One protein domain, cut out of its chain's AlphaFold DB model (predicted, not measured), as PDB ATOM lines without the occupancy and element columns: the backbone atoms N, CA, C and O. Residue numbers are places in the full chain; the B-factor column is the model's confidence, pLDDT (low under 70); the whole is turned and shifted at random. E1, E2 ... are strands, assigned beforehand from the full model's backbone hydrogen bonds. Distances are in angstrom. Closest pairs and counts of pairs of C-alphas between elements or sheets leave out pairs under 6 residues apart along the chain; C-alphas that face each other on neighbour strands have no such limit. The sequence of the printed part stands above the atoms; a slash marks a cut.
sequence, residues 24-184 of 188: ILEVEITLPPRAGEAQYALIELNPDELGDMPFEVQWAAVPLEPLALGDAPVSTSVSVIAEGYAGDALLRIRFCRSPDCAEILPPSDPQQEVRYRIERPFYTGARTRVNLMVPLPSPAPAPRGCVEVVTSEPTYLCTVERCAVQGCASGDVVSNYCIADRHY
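This is residues 24 to 184 of the 188 residues of an uncharacterized protein of Polyangiaceae bacterium (UniProt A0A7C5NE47). With little regular structure, two sheets face each other as a sandwich, E3-E1-E6 over part of E2-E4-E5-E8-E7, both mixed; residues 160 to 184 run out to one end of the long axis. The printed part has 161 residues, no named helix and eight strands, E1 to E8 along the chain, with 53 residues: all strand. It is compact, radius of gyration of the C-alphas 16.1 A, spans 48 by 33 by 28 A.

Find C-alpha 24 at (-22.277, 3.983, 3.819), where E1, residues 24 to 31, begins. Next come E2, 40 to 46; E3, 74 to 82, 26.6 A; E4, 89 to 96; E5, 113 to 119; E6, 127 to 133; E7, 146 to 148; E8, 156 to 159, ending at (-20.952, -8.421, 13.277).

Look for E2 antiparallel to E4 at N 42 and O 94, 2.8 A; hairpin E4 and E5 at N 91 and O 116, 2.9 A; E5 parallel to E8 at N 119 and O 158, 2.8 A; hairpin E7 and E8 at N 147 and O 157, 2.8 A. E1 is antiparallel to E3 at N 27 and O 78, 2.8 A, and parallel to E6 at N 28 and O 130, 2.8 A.

The farthest C-alphas, Glu 103 and Ala 180, are 49.4 A apart. The printed part has no cut; links E2 to E3, E4 to E5 and E6 to E7 are long. Find pLDDT under 70 at 41 residues, among them 170 to 179.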
ATOM      1  N   ILE A  24     -21.701   4.782   4.892       85.00
ATOM      2  CA  ILE A  24     -22.277   3.983   3.819       85.00
ATOM      3  C   ILE A  24     -22.172   2.514   4.218       85.00
ATOM      4  O   ILE A  24     -21.075   2.041   4.505       85.00
ATOM      5  N   LEU A  25     -23.292   1.797   4.222       87.00
ATOM      6  CA  LEU A  25     -23.323   0.339   4.286       87.00
ATOM      7  C   LEU A  25     -23.645  -0.201   2.894       87.00
ATOM      8  O   LEU A  25     -24.735   0.025   2.381       87.00
ATOM      9  N   GLU A  26     -22.710  -0.946   2.319       88.19
ATOM     10  CA  GLU A  26     -22.889  -1.719   1.094       88.19
ATOM     11  C   GLU A  26     -23.133  -3.182   1.483       88.19
ATOM     12  O   GLU A  26     -22.244  -3.846   2.025       88.19
ATOM     13  N   VAL A  27     -24.329  -3.700   1.222       89.62
ATOM     14  CA  VAL A  27     -24.661  -5.112   1.432       89.62
ATOM     15  C   VAL A  27     -24.692  -5.804   0.077       89.62
ATOM     16  O   VAL A  27     -25.612  -5.592  -0.709       89.62
ATOM     17  N   GLU A  28     -23.698  -6.640  -0.200       92.12
ATOM     18  CA  GLU A  28     -23.687  -7.528  -1.361       92.12
ATOM     19  C   GLU A  28     -24.347  -8.850  -0.968       92.12
ATOM     20  O   GLU A  28     -23.897  -9.546  -0.059       92.12
ATOM     21  N   ILE A  29     -25.431  -9.203  -1.646       92.50
ATOM     22  CA  ILE A  29     -26.250 -10.373  -1.347       92.50
ATOM     23  C   ILE A  29     -26.144 -11.321  -2.530       92.50
ATOM     24  O   ILE A  29     -26.478 -10.959  -3.653       92.50
ATOM     25  N   THR A  30     -25.701 -12.548  -2.281       94.00
ATOM     26  CA  THR A  30     -25.736 -13.638  -3.256       94.00
ATOM     27  C   THR A  30     -26.835 -14.607  -2.862       94.00
ATOM     28  O   THR A  30     -26.735 -15.304  -1.850       94.00
ATOM     29  N   LEU A  31     -27.891 -14.622  -3.665       92.50
ATOM     30  CA  LEU A  31     -28.995 -15.558  -3.560       92.50
ATOM     31  C   LEU A  31     -28.599 -16.890  -4.215       92.50
ATOM     32  O   LEU A  31     -27.904 -16.895  -5.238       92.50
ATOM     33  N   PRO A  32     -29.031 -18.024  -3.650       91.19
ATOM     34  CA  PRO A  32     -28.778 -19.335  -4.224       91.19
ATOM     35  C   PRO A  32     -29.583 -19.541  -5.516       91.19
ATOM     36  O   PRO A  32     -30.512 -18.780  -5.805       91.19
ATOM     37  N   PRO A  33     -29.268 -20.599  -6.284       91.25
ATOM     38  CA  PRO A  33     -30.155 -21.085  -7.329       91.25
ATOM     39  C   PRO A  33     -31.553 -21.382  -6.786       91.25
ATOM     40  O   PRO A  33     -31.745 -21.639  -5.593       91.25
ATOM     41  N   ARG A  34     -32.520 -21.422  -7.697       89.38
ATOM     42  CA  ARG A  34     -33.893 -21.836  -7.436       89.38
ATOM     43  C   ARG A  34     -33.927 -23.173  -6.689       89.38
ATOM     44  O   ARG A  34     -33.369 -24.166  -7.153       89.38
ATOM     45  N   ALA A  35     -34.632 -23.200  -5.561       78.56
ATOM     46  CA  ALA A  35     -34.834 -24.392  -4.747       78.56
ATOM     47  C   ALA A  35     -36.319 -24.547  -4.394       78.56
ATOM     48  O   ALA A  35     -36.996 -23.574  -4.064       78.56
ATOM     49  N   GLY A  36     -36.826 -25.780  -4.483       83.62
ATOM     50  CA  GLY A  36     -38.228 -26.080  -4.193       83.62
ATOM     51  C   GLY A  36     -39.194 -25.297  -5.086       83.62
ATOM     52  O   GLY A  36     -39.069 -25.292  -6.311       83.62
ATOM     53  N   GLU A  37     -40.177 -24.654  -4.462       85.19
ATOM     54  CA  GLU A  37     -41.223 -23.892  -5.153       85.19
ATOM     55  C   GLU A  37     -40.908 -22.398  -5.272       85.19
ATOM     56  O   GLU A  37     -41.585 -21.698  -6.027       85.19
ATOM     57  N   ALA A  38     -39.890 -21.901  -4.565       88.25
ATOM     58  CA  ALA A  38     -39.489 -20.501  -4.624       88.25
ATOM     59  C   ALA A  38     -39.055 -20.137  -6.046       88.25
ATOM     60  O   ALA A  38     -38.166 -20.770  -6.605       88.25
ATOM     61  N   GLN A  39     -39.677 -19.118  -6.635       91.31
ATOM     62  CA  GLN A  39     -39.330 -18.613  -7.969       91.31
ATOM     63  C   GLN A  39     -38.685 -17.227  -7.904       91.31
ATOM     64  O   GLN A  39     -37.964 -16.852  -8.826       91.31
ATOM     65  N   TYR A  40     -38.924 -16.487  -6.821       92.00
ATOM     66  CA  TYR A  40     -38.413 -15.140  -6.612       92.00
ATOM     67  C   TYR A  40     -37.955 -14.949  -5.163       92.00
ATOM     68  O   TYR A  40     -38.353 -15.703  -4.267       92.00
ATOM     69  N   ALA A  41     -37.140 -13.922  -4.939       91.12
ATOM     70  CA  ALA A  41     -36.742 -13.458  -3.619       91.12
ATOM     71  C   ALA A  41     -36.997 -11.952  -3.482       91.12
ATOM     72  O   ALA A  41     -36.508 -11.155  -4.284       91.12
ATOM     73  N   LEU A  42     -37.735 -11.566  -2.446       90.12
ATOM     74  CA  LEU A  42     -37.898 -10.180  -2.020       90.12
ATOM     75  C   LEU A  42     -36.876  -9.872  -0.928       90.12
ATOM     76  O   LEU A  42     -36.758 -10.616   0.046       90.12
ATOM     77  N   ILE A  43     -36.153  -8.771  -1.093       90.38
ATOM     78  CA  ILE A  43     -35.139  -8.305  -0.150       90.38
ATOM     79  C   ILE A  43     -35.639  -7.013   0.481       90.38
ATOM     80  O   ILE A  43     -35.940  -6.047  -0.216       90.38
ATOM     81  N   GLU A  44     -35.693  -6.997   1.805       88.00
ATOM     82  CA  GLU A  44     -36.116  -5.854   2.602       88.00
ATOM     83  C   GLU A  44     -34.988  -5.490   3.562       88.00
ATOM     84  O   GLU A  44     -34.542  -6.325   4.350       88.00
ATOM     85  N   LEU A  45     -34.524  -4.243   3.494       85.88
ATOM     86  CA  LEU A  45     -33.497  -3.715   4.383       85.88
ATOM     87  C   LEU A  45     -34.076  -2.557   5.189       85.88
ATOM     88  O   LEU A  45     -34.610  -1.600   4.621       85.88
ATOM     89  N   ASN A  46     -33.944  -2.659   6.505       84.94
ATOM     90  CA  ASN A  46     -34.312  -1.626   7.451       84.94
ATOM     91  C   ASN A  46     -33.049  -1.113   8.165       84.94
ATOM     92  O   ASN A  46     -32.478  -1.835   8.985       84.94
ATOM     93  N   PRO A  47     -32.588   0.103   7.825       72.12
ATOM     94  CA  PRO A  47     -31.392   0.689   8.420       72.12
ATOM     95  C   PRO A  47     -31.644   1.482   9.716       72.12
ATOM     96  O   PRO A  47     -30.722   2.145  10.181       72.12
ATOM     97  N   ASP A  48     -32.873   1.484  10.244       65.94
ATOM     98  CA  ASP A  48     -33.348   2.484  11.210       65.94
ATOM     99  C   ASP A  48     -32.774   2.359  12.642       65.94
ATOM    100  O   ASP A  48     -32.419   1.279  13.113       65.94
ATOM    101  N   GLU A  49     -32.754   3.498  13.349       54.78
ATOM    102  CA  GLU A  49     -32.184   3.798  14.685       54.78
ATOM    103  C   GLU A  49     -32.838   3.053  15.872       54.78
ATOM    104  O   GLU A  49     -32.611   3.368  17.043       54.78
ATOM    105  N   LEU A  50     -33.686   2.067  15.602       49.16
ATOM    106  CA  LEU A  50     -34.528   1.401  16.587       49.16
ATOM    107  C   LEU A  50     -34.030  -0.028  16.774       49.16
ATOM    108  O   LEU A  50     -34.610  -0.963  16.225       49.16
ATOM    109  N   GLY A  51     -32.974  -0.200  17.575       48.59
ATOM    110  CA  GLY A  51     -32.338  -1.492  17.897       48.59
ATOM    111  C   GLY A  51     -33.262  -2.606  18.433       48.59
ATOM    112  O   GLY A  51     -32.799  -3.729  18.644       48.59
ATOM    113  N   ASP A  52     -34.560  -2.322  18.569       56.91
ATOM    114  CA  ASP A  52     -35.598  -3.179  19.132       56.91
ATOM    115  C   ASP A  52     -36.808  -3.425  18.203       56.91
ATOM    116  O   ASP A  52     -37.775  -4.048  18.642       56.91
ATOM    117  N   MET A  53     -36.828  -2.962  16.940       61.84
ATOM    118  CA  MET A  53     -37.939  -3.334  16.046       61.84
ATOM    119  C   MET A  53     -37.835  -4.813  15.640       61.84
ATOM    120  O   MET A  53     -36.832  -5.215  15.048       61.84
ATOM    121  N   PRO A  54     -38.852  -5.639  15.938       69.50
ATOM    122  CA  PRO A  54     -38.774  -7.078  15.717       69.50
ATOM    123  C   PRO A  54     -39.071  -7.400  14.231       69.50
ATOM    124  O   PRO A  54     -39.610  -6.548  13.512       69.50
ATOM    125  N   PHE A  55     -38.688  -8.571  13.701       73.06
ATOM    126  CA  PHE A  55     -38.838  -8.839  12.255       73.06
ATOM    127  C   PHE A  55     -40.303  -8.986  11.822       73.06
ATOM    128  O   PHE A  55     -40.592  -9.011  10.627       73.06
ATOM    129  N   GLU A  56     -41.240  -9.074  12.758       70.44
ATOM    130  CA  GLU A  56     -42.664  -9.268  12.507       70.44
ATOM    131  C   GLU A  56     -43.393  -7.977  12.119       70.44
ATOM    132  O   GLU A  56     -44.514  -8.043  11.610       70.44
ATOM    133  N   VAL A  57     -42.784  -6.800  12.311       70.94
ATOM    134  CA  VAL A  57     -43.383  -5.541  11.846       70.94
ATOM    135  C   VAL A  57     -43.082  -5.309  10.365       70.94
ATOM    136  O   VAL A  57     -42.022  -5.664   9.846       70.94
ATOM    137  N   GLN A  58     -44.029  -4.696   9.655       70.75
ATOM    138  CA  GLN A  58     -43.787  -4.251   8.290       70.75
ATOM    139  C   GLN A  58     -42.891  -3.014   8.324       70.75
ATOM    140  O   GLN A  58     -43.256  -1.988   8.897       70.75
ATOM    141  N   TRP A  59     -41.718  -3.113   7.711       71.38
ATOM    142  CA  TRP A  59     -40.800  -1.991   7.598       71.38
ATOM    143  C   TRP A  59     -41.228  -1.077   6.448       71.38
ATOM    144  O   TRP A  59     -41.704  -1.548   5.414       71.38
ATOM    145  N   ALA A  60     -40.954   0.223   6.571       59.00
ATOM    146  CA  ALA A  60     -40.780   1.090   5.406       59.00
ATOM    147  C   ALA A  60     -39.421   0.767   4.754       59.00
ATOM    148  O   ALA A  60     -38.536   1.615   4.676       59.00
ATOM    149  N   ALA A  61     -39.220  -0.507   4.396       61.59
ATOM    150  CA  ALA A  61     -37.974  -0.994   3.824       61.59
ATOM    151  C   ALA A  61     -37.688  -0.254   2.520       61.59
ATOM    152  O   ALA A  61     -38.618   0.157   1.828       61.59
ATOM    153  N   VAL A  62     -36.411  -0.144   2.157       65.31
ATOM    154  CA  VAL A  62     -36.035   0.211   0.785       65.31
ATOM    155  C   VAL A  62     -36.575  -0.905  -0.115       65.31
ATOM    156  O   VAL A  62     -36.053  -2.021  -0.040       65.31
ATOM    157  N   PRO A  63     -37.643  -0.671  -0.904       59.78
ATOM    158  CA  PRO A  63     -38.249  -1.744  -1.665       59.78
ATOM    159  C   PRO A  63     -37.337  -2.039  -2.851       59.78
ATOM    160  O   PRO A  63     -37.148  -1.199  -3.730       59.78
ATOM    161  N   LEU A  64     -36.758  -3.234  -2.865       72.81
ATOM    162  CA  LEU A  64     -36.182  -3.786  -4.080       72.81
ATOM    163  C   LEU A  64     -37.273  -4.550  -4.821       72.81
ATOM    164  O   LEU A  64     -38.077  -5.251  -4.203       72.81
ATOM    165  N   GLU A  65     -37.292  -4.430  -6.146       85.94
ATOM    166  CA  GLU A  65     -38.115  -5.315  -6.965       85.94
ATOM    167  C   GLU A  65     -37.732  -6.778  -6.671       85.94
ATOM    168  O   GLU A  65     -36.536  -7.079  -6.553       85.94
ATOM    169  N   PRO A  66     -38.710  -7.696  -6.537       90.19
ATOM    170  CA  PRO A  66     -38.412  -9.106  -6.344       90.19
ATOM    171  C   PRO A  66     -37.494  -9.644  -7.443       90.19
ATOM    172  O   PRO A  66     -37.720  -9.450  -8.638       90.19
ATOM    173  N   LEU A  67     -36.451 -10.358  -7.032       92.44
ATOM    174  CA  LEU A  67     -35.461 -10.923  -7.937       92.44
ATOM    175  C   LEU A  67     -35.891 -12.318  -8.371       92.44
ATOM    176  O   LEU A  67     -36.142 -13.179  -7.531       92.44
ATOM    177  N   ALA A  68     -35.933 -12.558  -9.680       94.25
ATOM    178  CA  ALA A  68     -36.187 -13.887 -10.222       94.25
ATOM    179  C   ALA A  68     -35.014 -14.835  -9.926       94.25
ATOM    180  O   ALA A  68     -33.857 -14.527 -10.220       94.25
ATOM    181  N   LEU A  69     -35.322 -16.013  -9.388       92.75
ATOM    182  CA  LEU A  69     -34.356 -17.078  -9.138       92.75
ATOM    183  C   LEU A  69     -34.244 -17.973 -10.373       92.75
ATOM    184  O   LEU A  69     -35.249 -18.483 -10.882       92.75
ATOM    185  N   GLY A  70     -33.018 -18.174 -10.849       92.62
ATOM    186  CA  GLY A  70     -32.695 -19.073 -11.958       92.62
ATOM    187  C   GLY A  70     -31.961 -20.331 -11.495       92.62
ATOM    188  O   GLY A  70     -31.889 -20.623 -10.306       92.62
ATOM    189  N   ASP A  71     -31.362 -21.052 -12.438       93.69
ATOM    190  CA  ASP A  71     -30.601 -22.282 -12.153       93.69
ATOM    191  C   ASP A  71     -29.182 -22.015 -11.614       93.69
ATOM    192  O   ASP A  71     -28.447 -22.941 -11.274       93.69
ATOM    193  N   ALA A  72     -28.783 -20.744 -11.532       93.56
ATOM    194  CA  ALA A  72     -27.491 -20.297 -11.026       93.56
ATOM    195  C   ALA A  72     -27.680 -19.274  -9.891       93.56
ATOM    196  O   ALA A  72     -28.725 -18.619  -9.841       93.56
ATOM    197  N   PRO A  73     -26.680 -19.107  -9.000       93.38
ATOM    198  CA  PRO A  73     -26.706 -18.044  -8.004       93.38
ATOM    199  C   PRO A  73     -26.816 -16.668  -8.666       93.38
ATOM    200  O   PRO A  73     -26.233 -16.437  -9.729       93.38
ATOM    201  N   VAL A  74     -27.519 -15.744  -8.014       94.25
ATOM    202  CA  VAL A  74     -27.664 -14.357  -8.472       94.25
ATOM    203  C   VAL A  74     -27.203 -13.400  -7.384       94.25
ATOM    204  O   VAL A  74     -27.560 -13.554  -6.219       94.25
ATOM    205  N   SER A  75     -26.396 -12.411  -7.762       93.81
ATOM    206  CA  SER A  75     -25.893 -11.394  -6.842       93.81
ATOM    207  C   SER A  75     -26.598 -10.059  -7.065       93.81
ATOM    208  O   SER A  75     -26.875  -9.670  -8.199       93.81
ATOM    209  N   THR A  76     -26.858  -9.348  -5.977       92.50
ATOM    210  CA  THR A  76     -27.384  -7.981  -5.958       92.50
ATOM    211  C   THR A  76     -26.699  -7.186  -4.851       92.50
ATOM    212  O   THR A  76     -26.070  -7.766  -3.966       92.50
ATOM    213  N   SER A  77     -26.813  -5.863  -4.881       90.94
ATOM    214  CA  SER A  77     -26.233  -4.985  -3.867       90.94
ATOM    215  C   SER A  77     -27.233  -3.938  -3.403       90.94
ATOM    216  O   SER A  77     -27.935  -3.348  -4.225       90.94
ATOM    217  N   VAL A  78     -27.241  -3.660  -2.102       88.00
ATOM    218  CA  VAL A  78     -28.015  -2.574  -1.491       88.00
ATOM    219  C   VAL A  78     -27.058  -1.613  -0.806       88.00
ATOM    220  O   VAL A  78     -26.250  -2.039   0.013       88.00
ATOM    221  N   SER A  79     -27.174  -0.323  -1.119       86.81
ATOM    222  CA  SER A  79     -26.424   0.737  -0.447       86.81
ATOM    223  C   SER A  79     -27.351   1.511   0.478       86.81
ATOM    224  O   SER A  79     -28.383   2.023   0.043       86.81
ATOM    225  N   VAL A  80     -26.945   1.673   1.731       85.38
ATOM    226  CA  VAL A  80     -27.597   2.552   2.704       85.38
ATOM    227  C   VAL A  80     -26.654   3.688   3.042       85.38
ATOM    228  O   VAL A  80     -25.503   3.450   3.394       85.38
ATOM    229  N   ILE A  81     -27.162   4.916   2.980       84.44
ATOM    230  CA  ILE A  81     -26.458   6.111   3.439       84.44
ATOM    231  C   ILE A  81     -27.142   6.580   4.724       84.44
ATOM    232  O   ILE A  81     -28.342   6.840   4.709       84.44
ATOM    233  N   ALA A  82     -26.385   6.688   5.813       80.50
ATOM    234  CA  ALA A  82     -26.880   7.139   7.113       80.50
ATOM    235  C   ALA A  82     -26.189   8.445   7.533       80.50
ATOM    236  O   ALA A  82     -24.969   8.558   7.404       80.50
ATOM    237  N   GLU A  83     -26.957   9.426   8.025       73.50
ATOM    238  CA  GLU A  83     -26.464  10.743   8.484       73.50
ATOM    239  C   GLU A  83     -26.325  10.854  10.024       73.50
ATOM    240  O   GLU A  83     -25.821  11.860  10.529       73.50
ATOM    241  N   GLY A  84     -26.717   9.813  10.770       60.97
ATOM    242  CA  GLY A  84     -26.642   9.668  12.232       60.97
ATOM    243  C   GLY A  84     -26.720   8.182  12.621       60.97
ATOM    244  O   GLY A  84     -27.194   7.380  11.815       60.97
ATOM    245  N   TYR A  85     -26.174   7.784  13.782       65.38
ATOM    246  CA  TYR A  85     -25.964   6.359  14.109       65.38
ATOM    247  C   TYR A  85     -26.284   6.013  15.564       65.38
ATOM    248  O   TYR A  85     -25.652   6.542  16.480       65.38
ATOM    249  N   ALA A  86     -27.166   5.032  15.752       60.16
ATOM    250  CA  ALA A  86     -27.219   4.168  16.931       60.16
ATOM    251  C   ALA A  86     -28.105   2.945  16.622       60.16
ATOM    252  O   ALA A  86     -29.249   2.888  17.054       60.16
ATOM    253  N   GLY A  87     -27.620   1.973  15.843       76.12
ATOM    254  CA  GLY A  87     -28.436   0.791  15.562       76.12
ATOM    255  C   GLY A  87     -27.766  -0.287  14.723       76.12
ATOM    256  O   GLY A  87     -26.745  -0.058  14.069       76.12
ATOM    257  N   ASP A  88     -28.377  -1.466  14.767       85.88
ATOM    258  CA  ASP A  88     -28.105  -2.574  13.858       85.88
ATOM    259  C   ASP A  88     -28.883  -2.365  12.555       85.88
ATOM    260  O   ASP A  88     -29.934  -1.731  12.548       85.88
ATOM    261  N   ALA A  89     -28.414  -2.952  11.456       86.00
ATOM    262  CA  ALA A  89     -29.211  -3.047  10.237       86.00
ATOM    263  C   ALA A  89     -29.927  -4.401  10.199       86.00
ATOM    264  O   ALA A  89     -29.298  -5.451  10.365       86.00
ATOM    265  N   LEU A  90     -31.237  -4.388   9.957       87.69
ATOM    266  CA  LEU A  90     -32.037  -5.602   9.818       87.69
ATOM    267  C   LEU A  90     -32.300  -5.877   8.342       87.69
ATOM    268  O   LEU A  90     -32.826  -5.029   7.623       87.69
ATOM    269  N   LEU A  91     -31.953  -7.078   7.895       89.31
ATOM    270  CA  LEU A  91     -32.186  -7.539   6.533       89.31
ATOM    271  C   LEU A  91     -33.065  -8.783   6.575       89.31
ATOM    272  O   LEU A  91     -32.775  -9.747   7.285       89.31
ATOM    273  N   ARG A  92     -34.117  -8.784   5.766       88.75
ATOM    274  CA  ARG A  92     -35.018  -9.916   5.588       88.75
ATOM    275  C   ARG A  92     -35.067 -10.287   4.115       88.75
ATOM    276  O   ARG A  92     -35.221  -9.425   3.254       88.75
ATOM    277  N   ILE A  93     -34.929 -11.576   3.837       89.75
ATOM    278  CA  ILE A  93     -35.023 -12.139   2.491       89.75
ATOM    279  C   ILE A  93     -36.158 -13.146   2.500       89.75
ATOM    280  O   ILE A  93     -36.096 -14.125   3.240       89.75
ATOM    281  N   ARG A  94     -37.188 -12.895   1.695       88.31
ATOM    282  CA  ARG A  94     -38.408 -13.704   1.632       88.31
ATOM    283  C   ARG A  94     -38.491 -14.387   0.283       88.31
ATOM    284  O   ARG A  94     -38.467 -13.723  -0.752       88.31
ATOM    285  N   PHE A  95     -38.612 -15.701   0.294       88.75
ATOM    286  CA  PHE A  95     -38.762 -16.511  -0.902       88.75
ATOM    287  C   PHE A  95     -40.247 -16.672  -1.232       88.75
ATOM    288  O   PHE A  95     -41.075 -16.957  -0.362       88.75
ATOM    289  N   CYS A  96     -40.604 -16.462  -2.495       88.81
ATOM    290  CA  CYS A  96     -41.999 -16.399  -2.921       88.81
ATOM    291  C   CYS A  96     -42.202 -17.061  -4.293       88.81
ATOM    292  O   CYS A  96     -41.249 -17.308  -5.043       88.81
ATOM    293  N   ARG A  97     -43.455 -17.404  -4.616       89.12
ATOM    294  CA  ARG A  97     -43.805 -18.085  -5.879       89.12
ATOM    295  C   ARG A  97     -44.171 -17.115  -7.000       89.12
ATOM    296  O   ARG A  97     -43.972 -17.434  -8.171       89.12
ATOM    297  N   SER A  98     -44.703 -15.949  -6.644       89.88
ATOM    298  CA  SER A  98     -45.193 -14.933  -7.574       89.88
ATOM    299  C   SER A  98     -44.204 -13.766  -7.715       89.88
ATOM    300  O   SER A  98     -43.483 -13.460  -6.767       89.88
ATOM    301  N   PRO A  99     -44.161 -13.085  -8.873       88.56
ATOM    302  CA  PRO A  99     -43.230 -11.976  -9.117       88.56
ATOM    303  C   PRO A  99     -43.488 -10.737  -8.252       88.56
ATOM    304  O   PRO A  99     -42.607  -9.900  -8.115       88.56
ATOM    305  N   ASP A 100     -44.682 -10.602  -7.680       86.69
ATOM    306  CA  ASP A 100     -45.041  -9.540  -6.734       86.69
ATOM    307  C   ASP A 100     -44.832  -9.954  -5.267       86.69
ATOM    308  O   ASP A 100     -45.092  -9.168  -4.358       86.69
ATOM    309  N   CYS A 101     -44.393 -11.196  -5.028       86.12
ATOM    310  CA  CYS A 101     -44.332 -11.828  -3.714       86.12
ATOM    311  C   CYS A 101     -45.615 -11.697  -2.868       86.12
ATOM    312  O   CYS A 101     -45.549 -11.733  -1.637       86.12
ATOM    313  N   ALA A 102     -46.790 -11.606  -3.499       83.94
ATOM    314  CA  ALA A 102     -48.071 -11.710  -2.800       83.94
ATOM    315  C   ALA A 102     -48.298 -13.130  -2.244       83.94
ATOM    316  O   ALA A 102     -48.907 -13.303  -1.188       83.94
ATOM    317  N   GLU A 103     -47.763 -14.147  -2.925       79.62
ATOM    318  CA  GLU A 103     -47.810 -15.549  -2.508       79.62
ATOM    319  C   GLU A 103     -46.494 -15.967  -1.836       79.62
ATOM    320  O   GLU A 103     -45.589 -16.534  -2.466       79.62
ATOM    321  N   ILE A 104     -46.378 -15.675  -0.540       71.06
ATOM    322  CA  ILE A 104     -45.259 -16.159   0.278       71.06
ATOM    323  C   ILE A 104     -45.487 -17.649   0.607       71.06
ATOM    324  O   ILE A 104     -46.618 -18.063   0.875       71.06
ATOM    325  N   LEU A 105     -44.421 -18.458   0.591       69.88
ATOM    326  CA  LEU A 105     -44.469 -19.881   0.978       69.88
ATOM    327  C   LEU A 105     -45.018 -20.049   2.411       69.88
ATOM    328  O   LEU A 105     -44.926 -19.115   3.194       69.88
ATOM    329  N   PRO A 106     -45.637 -21.181   2.789       65.81
ATOM    330  CA  PRO A 106     -46.179 -21.355   4.137       65.81
ATOM    331  C   PRO A 106     -45.077 -21.363   5.227       65.81
ATOM    332  O   PRO A 106     -43.981 -21.851   4.958       65.81
ATOM    333  N   PRO A 107     -45.373 -20.935   6.478       59.06
ATOM    334  CA  PRO A 107     -44.408 -20.841   7.594       59.06
ATOM    335  C   PRO A 107     -43.700 -22.140   7.984       59.06
ATOM    336  O   PRO A 107     -42.731 -22.130   8.732       59.06
ATOM    337  N   SER A 108     -44.224 -23.275   7.524       58.94
ATOM    338  CA  SER A 108     -43.635 -24.592   7.744       58.94
ATOM    339  C   SER A 108     -42.411 -24.864   6.868       58.94
ATOM    340  O   SER A 108     -41.753 -25.879   7.082       58.94
ATOM    341  N   ASP A 109     -42.132 -24.021   5.869       61.38
ATOM    342  CA  ASP A 109     -40.930 -24.130   5.050       61.38
ATOM    343  C   ASP A 109     -39.784 -23.320   5.690       61.38
ATOM    344  O   ASP A 109     -39.822 -22.088   5.668       61.38
ATOM    345  N   PRO A 110     -38.741 -23.967   6.245       55.44
ATOM    346  CA  PRO A 110     -37.594 -23.264   6.824       55.44
ATOM    347  C   PRO A 110     -36.791 -22.461   5.782       55.44
ATOM    348  O   PRO A 110     -35.897 -21.701   6.148       55.44
ATOM    349  N   GLN A 111     -37.103 -22.603   4.489       62.81
ATOM    350  CA  GLN A 111     -36.532 -21.822   3.391       62.81
ATOM    351  C   GLN A 111     -37.358 -20.575   3.039       62.81
ATOM    352  O   GLN A 111     -36.939 -19.818   2.170       62.81
ATOM    353  N   GLN A 112     -38.513 -20.337   3.676       77.56
ATOM    354  CA  GLN A 112     -39.400 -19.212   3.348       77.56
ATOM    355  C   GLN A 112     -38.729 -17.858   3.596       77.56
ATOM    356  O   GLN A 112     -38.945 -16.908   2.843       77.56
ATOM    357  N   GLU A 113     -37.944 -17.752   4.666       84.31
ATOM    358  CA  GLU A 113     -37.423 -16.474   5.120       84.31
ATOM    359  C   GLU A 113     -36.063 -16.623   5.799       84.31
ATOM    360  O   GLU A 113     -35.870 -17.472   6.667       84.31
ATOM    361  N   VAL A 114     -35.119 -15.766   5.414       87.62
ATOM    362  CA  VAL A 114     -33.805 -15.665   6.051       87.62
ATOM    363  C   VAL A 114     -33.641 -14.257   6.601       87.62
ATOM    364  O   VAL A 114     -33.824 -13.268   5.887       87.62
ATOM    365  N   ARG A 115     -33.301 -14.173   7.887       89.00
ATOM    366  CA  ARG A 115     -33.212 -12.924   8.645       89.00
ATOM    367  C   ARG A 115     -31.785 -12.694   9.108       89.00
ATOM    368  O   ARG A 115     -31.212 -13.554   9.773       89.00
ATOM    369  N   TYR A 116     -31.242 -11.525   8.808       89.69
ATOM    370  CA  TYR A 116     -29.938 -11.088   9.282       89.69
ATOM    371  C   TYR A 116     -30.101  -9.872  10.184       89.69
ATOM    372  O   TYR A 116     -30.794  -8.917   9.832       89.69
ATOM    373  N   ARG A 117     -29.412  -9.892  11.322       90.00
ATOM    374  CA  ARG A 117     -29.096  -8.693  12.101       90.00
ATOM    375  C   ARG A 117     -27.626  -8.387  11.868       90.00
ATOM    376  O   ARG A 117     -26.784  -9.245  12.119       90.00
ATOM    377  N   ILE A 118     -27.326  -7.207  11.345       89.62
ATOM    378  CA  ILE A 118     -25.964  -6.745  11.086       89.62
ATOM    379  C   ILE A 118     -25.620  -5.721  12.163       89.62
ATOM    380  O   ILE A 118     -26.103  -4.592  12.123       89.62
ATOM    381  N   GLU A 119     -24.792  -6.121  13.118       87.88
ATOM    382  CA  GLU A 119     -24.336  -5.284  14.218       87.88
ATOM    383  C   GLU A 119     -23.186  -4.375  13.796       87.88
ATOM    384  O   GLU A 119     -22.285  -4.777  13.049       87.88
ATOM    385  N   ARG A 120     -23.197  -3.155  14.346       85.00
ATOM    386  CA  ARG A 120     -22.195  -2.106  14.093       85.00
ATOM    387  C   ARG A 120     -21.944  -1.823  12.592       85.00
ATOM    388  O   ARG A 120     -20.790  -1.683  12.193       85.00
ATOM    389  N   PRO A 121     -22.978  -1.708  11.733       84.31
ATOM    390  CA  PRO A 121     -22.762  -1.594  10.290       84.31
ATOM    391  C   PRO A 121     -22.241  -0.220   9.840       84.31
ATOM    392  O   PRO A 121     -21.665  -0.111   8.757       84.31
ATOM    393  N   PHE A 122     -22.431   0.830  10.644       84.38
ATOM    394  CA  PHE A 122     -22.126   2.207  10.263       84.38
ATOM    395  C   PHE A 122     -20.946   2.778  11.051       84.38
ATOM    396  O   PHE A 122     -20.948   2.793  12.282       84.38
ATOM    397  N   TYR A 123     -19.967   3.310  10.321       79.75
ATOM    398  CA  TYR A 123     -18.833   4.052  10.865       79.75
ATOM    399  C   TYR A 123     -18.755   5.405  10.166       79.75
ATOM    400  O   TYR A 123     -18.740   5.466   8.936       79.75
ATOM    401  N   THR A 124     -18.721   6.487  10.944       79.44
ATOM    402  CA  THR A 124     -18.694   7.860  10.423       79.44
ATOM    403  C   THR A 124     -17.598   8.041   9.379       79.44
ATOM    404  O   THR A 124     -16.445   7.679   9.610       79.44
ATOM    405  N   GLY A 125     -17.958   8.612   8.229       77.44
ATOM    406  CA  GLY A 125     -17.018   8.886   7.144       77.44
ATOM    407  C   GLY A 125     -16.514   7.636   6.424       77.44
ATOM    408  O   GLY A 125     -15.660   7.745   5.544       77.44
ATOM    409  N   ALA A 126     -17.034   6.453   6.755       80.31
ATOM    410  CA  ALA A 126     -16.570   5.178   6.237       80.31
ATOM    411  C   ALA A 126     -17.609   4.493   5.338       80.31
ATOM    412  O   ALA A 126     -18.820   4.707   5.450       80.31
ATOM    413  N   ARG A 127     -17.104   3.649   4.431       82.69
ATOM    414  CA  ARG A 127     -17.886   2.729   3.603       82.69
ATOM    415  C   ARG A 127     -17.646   1.298   4.083       82.69
ATOM    416  O   ARG A 127     -16.606   0.693   3.807       82.69
ATOM    417  N   THR A 128     -18.629   0.754   4.782       83.81
ATOM    418  CA  THR A 128     -18.678  -0.636   5.227       83.81
ATOM    419  C   THR A 128     -19.181  -1.528   4.103       83.81
ATOM    420  O   THR A 128     -20.140  -1.174   3.424       83.81
ATOM    421  N   ARG A 129     -18.583  -2.712   3.940       86.00
ATOM    422  CA  ARG A 129     -19.091  -3.744   3.032       86.00
ATOM    423  C   ARG A 129     -19.391  -5.033   3.783       86.00
ATOM    424  O   ARG A 129     -18.531  -5.541   4.500       86.00
ATOM    425  N   VAL A 130     -20.578  -5.585   3.565       87.38
ATOM    426  CA  VAL A 130     -20.999  -6.892   4.077       87.38
ATOM    427  C   VAL A 130     -21.362  -7.779   2.894       87.38
ATOM    428  O   VAL A 130     -22.174  -7.393   2.062       87.38
ATOM    429  N   ASN A 131     -20.768  -8.971   2.828       89.31
ATOM    430  CA  ASN A 131     -21.049  -9.948   1.777       89.31
ATOM    431  C   ASN A 131     -21.839 -11.110   2.380       89.31
ATOM    432  O   ASN A 131     -21.306 -11.873   3.189       89.31
ATOM    433  N   LEU A 132     -23.097 -11.252   1.982       90.12
ATOM    434  CA  LEU A 132     -24.013 -12.271   2.472       90.12
ATOM    435  C   LEU A 132     -24.265 -13.297   1.373       90.12
ATOM    436  O   LEU A 132     -24.900 -13.009   0.363       90.12
ATOM    437  N   MET A 133     -23.775 -14.514   1.576       90.19
ATOM    438  CA  MET A 133     -24.141 -15.656   0.743       90.19
ATOM    439  C   MET A 133     -25.286 -16.382   1.430       90.19
ATOM    440  O   MET A 133     -25.061 -17.001   2.464       90.19
ATOM    441  N   VAL A 134     -26.499 -16.284   0.889       87.75
ATOM    442  CA  VAL A 134     -27.689 -16.843   1.534       87.75
ATOM    443  C   VAL A 134     -27.637 -18.367   1.455       87.75
ATOM    444  O   VAL A 134     -27.693 -18.918   0.351       87.75
ATOM    445  N   PRO A 135     -27.503 -19.070   2.590       78.44
ATOM    446  CA  PRO A 135     -27.316 -20.506   2.560       78.44
ATOM    447  C   PRO A 135     -28.689 -21.198   2.477       78.44
ATOM    448  O   PRO A 135     -29.578 -20.939   3.286       78.44
ATOM    449  N   LEU A 136     -28.870 -22.076   1.483       73.81
ATOM    450  CA  LEU A 136     -30.037 -22.961   1.385       73.81
ATOM    451  C   LEU A 136     -29.598 -24.435   1.296       73.81
ATOM    452  O   LEU A 136     -28.610 -24.725   0.615       73.81
ATOM    453  N   PRO A 137     -30.336 -25.373   1.927       70.06
ATOM    454  CA  PRO A 137     -31.483 -25.144   2.818       70.06
ATOM    455  C   PRO A 137     -31.060 -24.498   4.151       70.06
ATOM    456  O   PRO A 137     -29.996 -24.815   4.670       70.06
ATOM    457  N   SER A 138     -31.884 -23.603   4.701       61.56
ATOM    458  CA  SER A 138     -31.662 -23.015   6.029       61.56
ATOM    459  C   SER A 138     -32.209 -23.945   7.133       61.56
ATOM    460  O   SER A 138     -33.268 -24.545   6.927       61.56
ATOM    461  N   PRO A 139     -31.536 -24.081   8.292       61.69
ATOM    462  CA  PRO A 139     -30.228 -23.509   8.580       61.69
ATOM    463  C   PRO A 139     -29.089 -24.304   7.928       61.69
ATOM    464  O   PRO A 139     -28.996 -25.528   8.036       61.69
ATOM    465  N   ALA A 140     -28.192 -23.575   7.275       69.38
ATOM    466  CA  ALA A 140     -26.910 -24.063   6.781       69.38
ATOM    467  C   ALA A 140     -25.784 -23.195   7.380       69.38
ATOM    468  O   ALA A 140     -26.081 -22.185   8.028       69.38
ATOM    469  N   PRO A 141     -24.497 -23.573   7.224       78.31
ATOM    470  CA  PRO A 141     -23.397 -22.868   7.873       78.31
ATOM    471  C   PRO A 141     -23.470 -21.359   7.649       78.31
ATOM    472  O   PRO A 141     -23.671 -20.901   6.522       78.31
ATOM    473  N   ALA A 142     -23.316 -20.604   8.739       78.19
ATOM    474  CA  ALA A 142     -23.435 -19.157   8.705       78.19
ATOM    475  C   ALA A 142     -22.453 -18.530   7.699       78.19
ATOM    476  O   ALA A 142     -21.312 -18.997   7.571       78.19
ATOM    477  N   PRO A 143     -22.863 -17.459   6.995       80.06
ATOM    478  CA  PRO A 143     -21.955 -16.708   6.143       80.06
ATOM    479  C   PRO A 143     -20.757 -16.176   6.931       80.06
ATOM    480  O   PRO A 143     -20.788 -16.027   8.154       80.06
ATOM    481  N   ARG A 144     -19.671 -15.861   6.223       81.31
ATOM    482  CA  ARG A 144     -18.456 -15.333   6.850       81.31
ATOM    483  C   ARG A 144     -18.764 -14.047   7.624       81.31
ATOM    484  O   ARG A 144     -19.313 -13.115   7.055       81.31
ATOM    485  N   GLY A 145     -18.338 -13.985   8.885       83.31
ATOM    486  CA  GLY A 145     -18.616 -12.837   9.760       83.31
ATOM    487  C   GLY A 145     -19.995 -12.883  10.422       83.31
ATOM    488  O   GLY A 145     -20.378 -11.914  11.072       83.31
ATOM    489  N   CYS A 146     -20.715 -13.999  10.280       88.31
ATOM    490  CA  CYS A 146     -21.996 -14.236  10.922       88.31
ATOM    491  C   CYS A 146     -21.978 -15.522  11.754       88.31
ATOM    492  O   CYS A 146     -21.191 -16.438  11.508       88.31
ATOM    493  N   VAL A 147     -22.886 -15.596  12.720       89.19
ATOM    494  CA  VAL A 147     -23.191 -16.788  13.513       89.19
ATOM    495  C   VAL A 147     -24.668 -17.133  13.355       89.19
ATOM    496  O   VAL A 147     -25.510 -16.246  13.238       89.19
ATOM    497  N   GLU A 148     -24.982 -18.423  13.309       85.50
ATOM    498  CA  GLU A 148     -26.365 -18.905  13.286       85.50
ATOM    499  C   GLU A 148     -26.979 -18.792  14.686       85.50
ATOM    500  O   GLU A 148     -26.340 -19.159  15.677       85.50
ATOM    501  N   VAL A 149     -28.218 -18.307  14.776       83.25
ATOM    502  CA  VAL A 149     -28.954 -18.198  16.040       83.25
ATOM    503  C   VAL A 149     -30.045 -19.268  16.077       83.25
ATOM    504  O   VAL A 149     -31.043 -19.211  15.366       83.25
ATOM    505  N   VAL A 150     -29.847 -20.268  16.937       74.06
ATOM    506  CA  VAL A 150     -30.680 -21.487  16.999       74.06
ATOM    507  C   VAL A 150     -32.011 -21.256  17.739       74.06
ATOM    508  O   VAL A 150     -32.927 -22.072  17.665       74.06
ATOM    509  N   THR A 151     -32.143 -20.149  18.472       61.03
ATOM    510  CA  THR A 151     -33.186 -19.962  19.494       61.03
ATOM    511  C   THR A 151     -34.284 -18.960  19.122       61.03
ATOM    512  O   THR A 151     -34.969 -18.496  20.028       61.03
ATOM    513  N   SER A 152     -34.498 -18.696  17.824       67.50
ATOM    514  CA  SER A 152     -35.351 -17.647  17.206       67.50
ATOM    515  C   SER A 152     -34.633 -16.326  16.884       67.50
ATOM    516  O   SER A 152     -33.454 -16.183  17.188       67.50
ATOM    517  N   GLU A 153     -35.345 -15.451  16.158       74.00
ATOM    518  CA  GLU A 153     -34.869 -14.312  15.352       74.00
ATOM    519  C   GLU A 153     -33.673 -13.526  15.928       74.00
ATOM    520  O   GLU A 153     -33.687 -13.176  17.111       74.00
ATOM    521  N   PRO A 154     -32.676 -13.135  15.101       82.56
ATOM    522  CA  PRO A 154     -32.535 -13.358  13.648       82.56
ATOM    523  C   PRO A 154     -32.179 -14.817  13.294       82.56
ATOM    524  O   PRO A 154     -31.947 -15.624  14.178       82.56
ATOM    525  N   THR A 155     -32.110 -15.176  12.006       85.75
ATOM    526  CA  THR A 155     -31.509 -16.460  11.575       85.75
ATOM    527  C   THR A 155     -29.990 -16.407  11.736       85.75
ATOM    528  O   THR A 155     -29.365 -17.347  12.222       85.75
ATOM    529  N   TYR A 156     -29.404 -15.274  11.344       88.62
ATOM    530  CA  TYR A 156     -27.975 -15.017  11.424       88.62
ATOM    531  C   TYR A 156     -27.700 -13.671  12.097       88.62
ATOM    532  O   TYR A 156     -28.293 -12.648  11.748       88.62
ATOM    533  N   LEU A 157     -26.760 -13.674  13.037       88.94
ATOM    534  CA  LEU A 157     -26.189 -12.473  13.631       88.94
ATOM    535  C   LEU A 157     -24.833 -12.216  12.980       88.94
ATOM    536  O   LEU A 157     -23.920 -13.022  13.122       88.94
ATOM    537  N   CYS A 158     -24.718 -11.125  12.238       89.94
ATOM    538  CA  CYS A 158     -23.489 -10.701  11.586       89.94
ATOM    539  C   CYS A 158     -22.909  -9.516  12.336       89.94
ATOM    540  O   CYS A 158     -23.630  -8.574  12.639       89.94
ATOM    541  N   THR A 159     -21.605  -9.520  12.571       88.31
ATOM    542  CA  THR A 159     -20.952  -8.421  13.277       88.31
ATOM    543  C   THR A 159     -19.886  -7.822  12.380       88.31
ATOM    544  O   THR A 159     -18.950  -8.505  11.955       88.31
ATOM    545  N   VAL A 160     -20.027  -6.535  12.069       83.50
ATOM    546  CA  VAL A 160     -19.000  -5.803  11.334       83.50
ATOM    547  C   VAL A 160     -17.979  -5.300  12.341       83.50
ATOM    548  O   VAL A 160     -18.291  -4.521  13.237       83.50
ATOM    549  N   GLU A 161     -16.741  -5.759  12.199       79.12
ATOM    550  CA  GLU A 161     -15.633  -5.169  12.939       79.12
ATOM    551  C   GLU A 161     -15.137  -3.912  12.233       79.12
ATOM    552  O   GLU A 161     -15.081  -3.854  11.004       79.12
ATOM    553  N   ARG A 162     -14.689  -2.922  13.010       72.19
ATOM    554  CA  ARG A 162     -14.245  -1.615  12.493       72.19
ATOM    555  C   ARG A 162     -13.169  -1.739  11.409       72.19
ATOM    556  O   ARG A 162     -13.135  -0.953  10.472       72.19
ATOM    557  N   CYS A 163     -12.327  -2.764  11.499       68.75
ATOM    558  CA  CYS A 163     -11.249  -3.011  10.541       68.75
ATOM    559  C   CYS A 163     -11.654  -3.833   9.313       68.75
ATOM    560  O   CYS A 163     -10.821  -4.078   8.444       68.75
ATOM    561  N   ALA A 164     -12.917  -4.254   9.222       70.56
ATOM    562  CA  ALA A 164     -13.488  -4.856   8.022       70.56
ATOM    563  C   ALA A 164     -13.997  -3.805   7.015       70.56
ATOM    564  O   ALA A 164     -14.392  -4.166   5.909       70.56
ATOM    565  N   VAL A 165     -13.986  -2.520   7.380       72.00
ATOM    566  CA  VAL A 165     -14.377  -1.395   6.521       72.00
ATOM    567  C   VAL A 165     -13.352  -1.218   5.390       72.00
ATOM    568  O   VAL A 165     -12.146  -1.276   5.619       72.00
ATOM    569  N   GLN A 166     -13.829  -1.051   4.149       71.50
ATOM    570  CA  GLN A 166     -13.005  -1.111   2.926       71.50
ATOM    571  C   GLN A 166     -13.038   0.188   2.110       71.50
ATOM    572  O   GLN A 166     -13.018   0.161   0.878       71.50
ATOM    573  N   GLY A 167     -13.111   1.338   2.775       69.75
ATOM    574  CA  GLY A 167     -13.067   2.629   2.096       69.75
ATOM    575  C   GLY A 167     -13.607   3.772   2.937       69.75
ATOM    576  O   GLY A 167     -14.299   3.562   3.937       69.75
ATOM    577  N   CYS A 168     -13.320   4.992   2.493       77.50
ATOM    578  CA  CYS A 168     -13.964   6.190   3.019       77.50
ATOM    579  C   CYS A 168     -15.209   6.539   2.201       77.50
ATOM    580  O   CYS A 168     -15.288   6.263   1.002       77.50
ATOM    581  N   ALA A 169     -16.183   7.182   2.841       72.25
ATOM    582  CA  ALA A 169     -17.377   7.695   2.177       72.25
ATOM    583  C   ALA A 169     -17.026   8.732   1.089       72.25
ATOM    584  O   ALA A 169     -17.719   8.812   0.077       72.25
ATOM    585  N   SER A 170     -15.906   9.452   1.245       69.75
ATOM    586  CA  SER A 170     -15.315  10.349   0.237       69.75
ATOM    587  C   SER A 170     -14.835   9.639  -1.038       69.75
ATOM    588  O   SER A 170     -14.613  10.300  -2.050       69.75
ATOM    589  N   GLY A 171     -14.686   8.310  -1.013       62.09
ATOM    590  CA  GLY A 171     -14.155   7.519  -2.125       62.09
ATOM    591  C   GLY A 171     -12.649   7.252  -2.057       62.09
ATOM    592  O   GLY A 171     -12.119   6.624  -2.972       62.09
ATOM    593  N   ASP A 172     -11.969   7.671  -0.987       66.12
ATOM    594  CA  ASP A 172     -10.553   7.358  -0.776       66.12
ATOM    595  C   ASP A 172     -10.355   5.859  -0.478       66.12
ATOM    596  O   ASP A 172     -11.049   5.272   0.360       66.12
ATOM    597  N   VAL A 173      -9.392   5.240  -1.173       61.41
ATOM    598  CA  VAL A 173      -9.030   3.817  -1.052       61.41
ATOM    599  C   VAL A 173      -7.552   3.739  -0.675       61.41
ATOM    600  O   VAL A 173      -6.690   4.160  -1.447       61.41
ATOM    601  N   VAL A 174      -7.241   3.197   0.505       62.44
ATOM    602  CA  VAL A 174      -5.862   3.027   0.995       62.44
ATOM    603  C   VAL A 174      -5.614   1.586   1.424       62.44
ATOM    604  O   VAL A 174      -6.534   0.855   1.775       62.44
ATOM    605  N   SER A 175      -4.356   1.149   1.399       58.34
ATOM    606  CA  SER A 175      -3.992  -0.251   1.648       58.34
ATOM    607  C   SER A 175      -4.104  -0.697   3.113       58.34
ATOM    608  O   SER A 175      -3.966  -1.886   3.369       58.34
ATOM    609  N   ASN A 176      -4.343   0.220   4.062       63.69
ATOM    610  CA  ASN A 176      -4.497  -0.071   5.493       63.69
ATOM    611  C   ASN A 176      -5.601   0.802   6.104       63.69
ATOM    612  O   ASN A 176      -5.415   2.003   6.292       63.69
ATOM    613  N   TYR A 177      -6.735   0.184   6.424       66.75
ATOM    614  CA  TYR A 177      -7.924   0.872   6.932       66.75
ATOM    615  C   TYR A 177      -7.941   1.054   8.451       66.75
ATOM    616  O   TYR A 177      -8.631   1.937   8.945       66.75
ATOM    617  N   CYS A 178      -7.147   0.275   9.185       67.94
ATOM    618  CA  CYS A 178      -7.016   0.389  10.634       67.94
ATOM    619  C   CYS A 178      -5.565   0.580  11.058       67.94
ATOM    620  O   CYS A 178      -4.665  -0.117  10.582       67.94
ATOM    621  N   ILE A 179      -5.368   1.466  12.031       65.75
ATOM    622  CA  ILE A 179      -4.155   1.541  12.841       65.75
ATOM    623  C   ILE A 179      -4.606   1.454  14.301       65.75
ATOM    624  O   ILE A 179      -5.272   2.361  14.801       65.75
ATOM    625  N   ALA A 180      -4.267   0.348  14.972       70.62
ATOM    626  CA  ALA A 180      -4.871  -0.031  16.254       70.62
ATOM    627  C   ALA A 180      -6.416  -0.042  16.153       70.62
ATOM    628  O   ALA A 180      -6.944  -0.699  15.260       70.62
ATOM    629  N   ASP A 181      -7.118   0.701  17.014       65.94
ATOM    630  CA  ASP A 181      -8.589   0.750  17.063       65.94
ATOM    631  C   ASP A 181      -9.205   1.931  16.287       65.94
ATOM    632  O   ASP A 181     -10.418   2.160  16.371       65.94
ATOM    633  N   ARG A 182      -8.386   2.703  15.559       66.50
ATOM    634  CA  ARG A 182      -8.819   3.869  14.773       66.50
ATOM    635  C   ARG A 182      -8.907   3.517  13.294       66.50
ATOM    636  O   ARG A 182      -7.971   2.931  12.739       66.50
ATOM    637  N   HIS A 183     -10.009   3.910  12.658       71.94
ATOM    638  CA  HIS A 183     -10.173   3.751  11.219       71.94
ATOM    639  C   HIS A 183      -9.592   4.957  10.469       71.94
ATOM    640  O   HIS A 183      -9.763   6.099  10.885       71.94
ATOM    641  N   TYR A 184      -8.936   4.720   9.331       69.50
ATOM    642  CA  TYR A 184      -8.278   5.758   8.524       69.50
ATOM    643  C   TYR A 184      -9.217   6.920   8.148       69.50
ATOM    644  O   TYR A 184      -8.798   8.071   8.092       69.50
TER     645      TYR A 184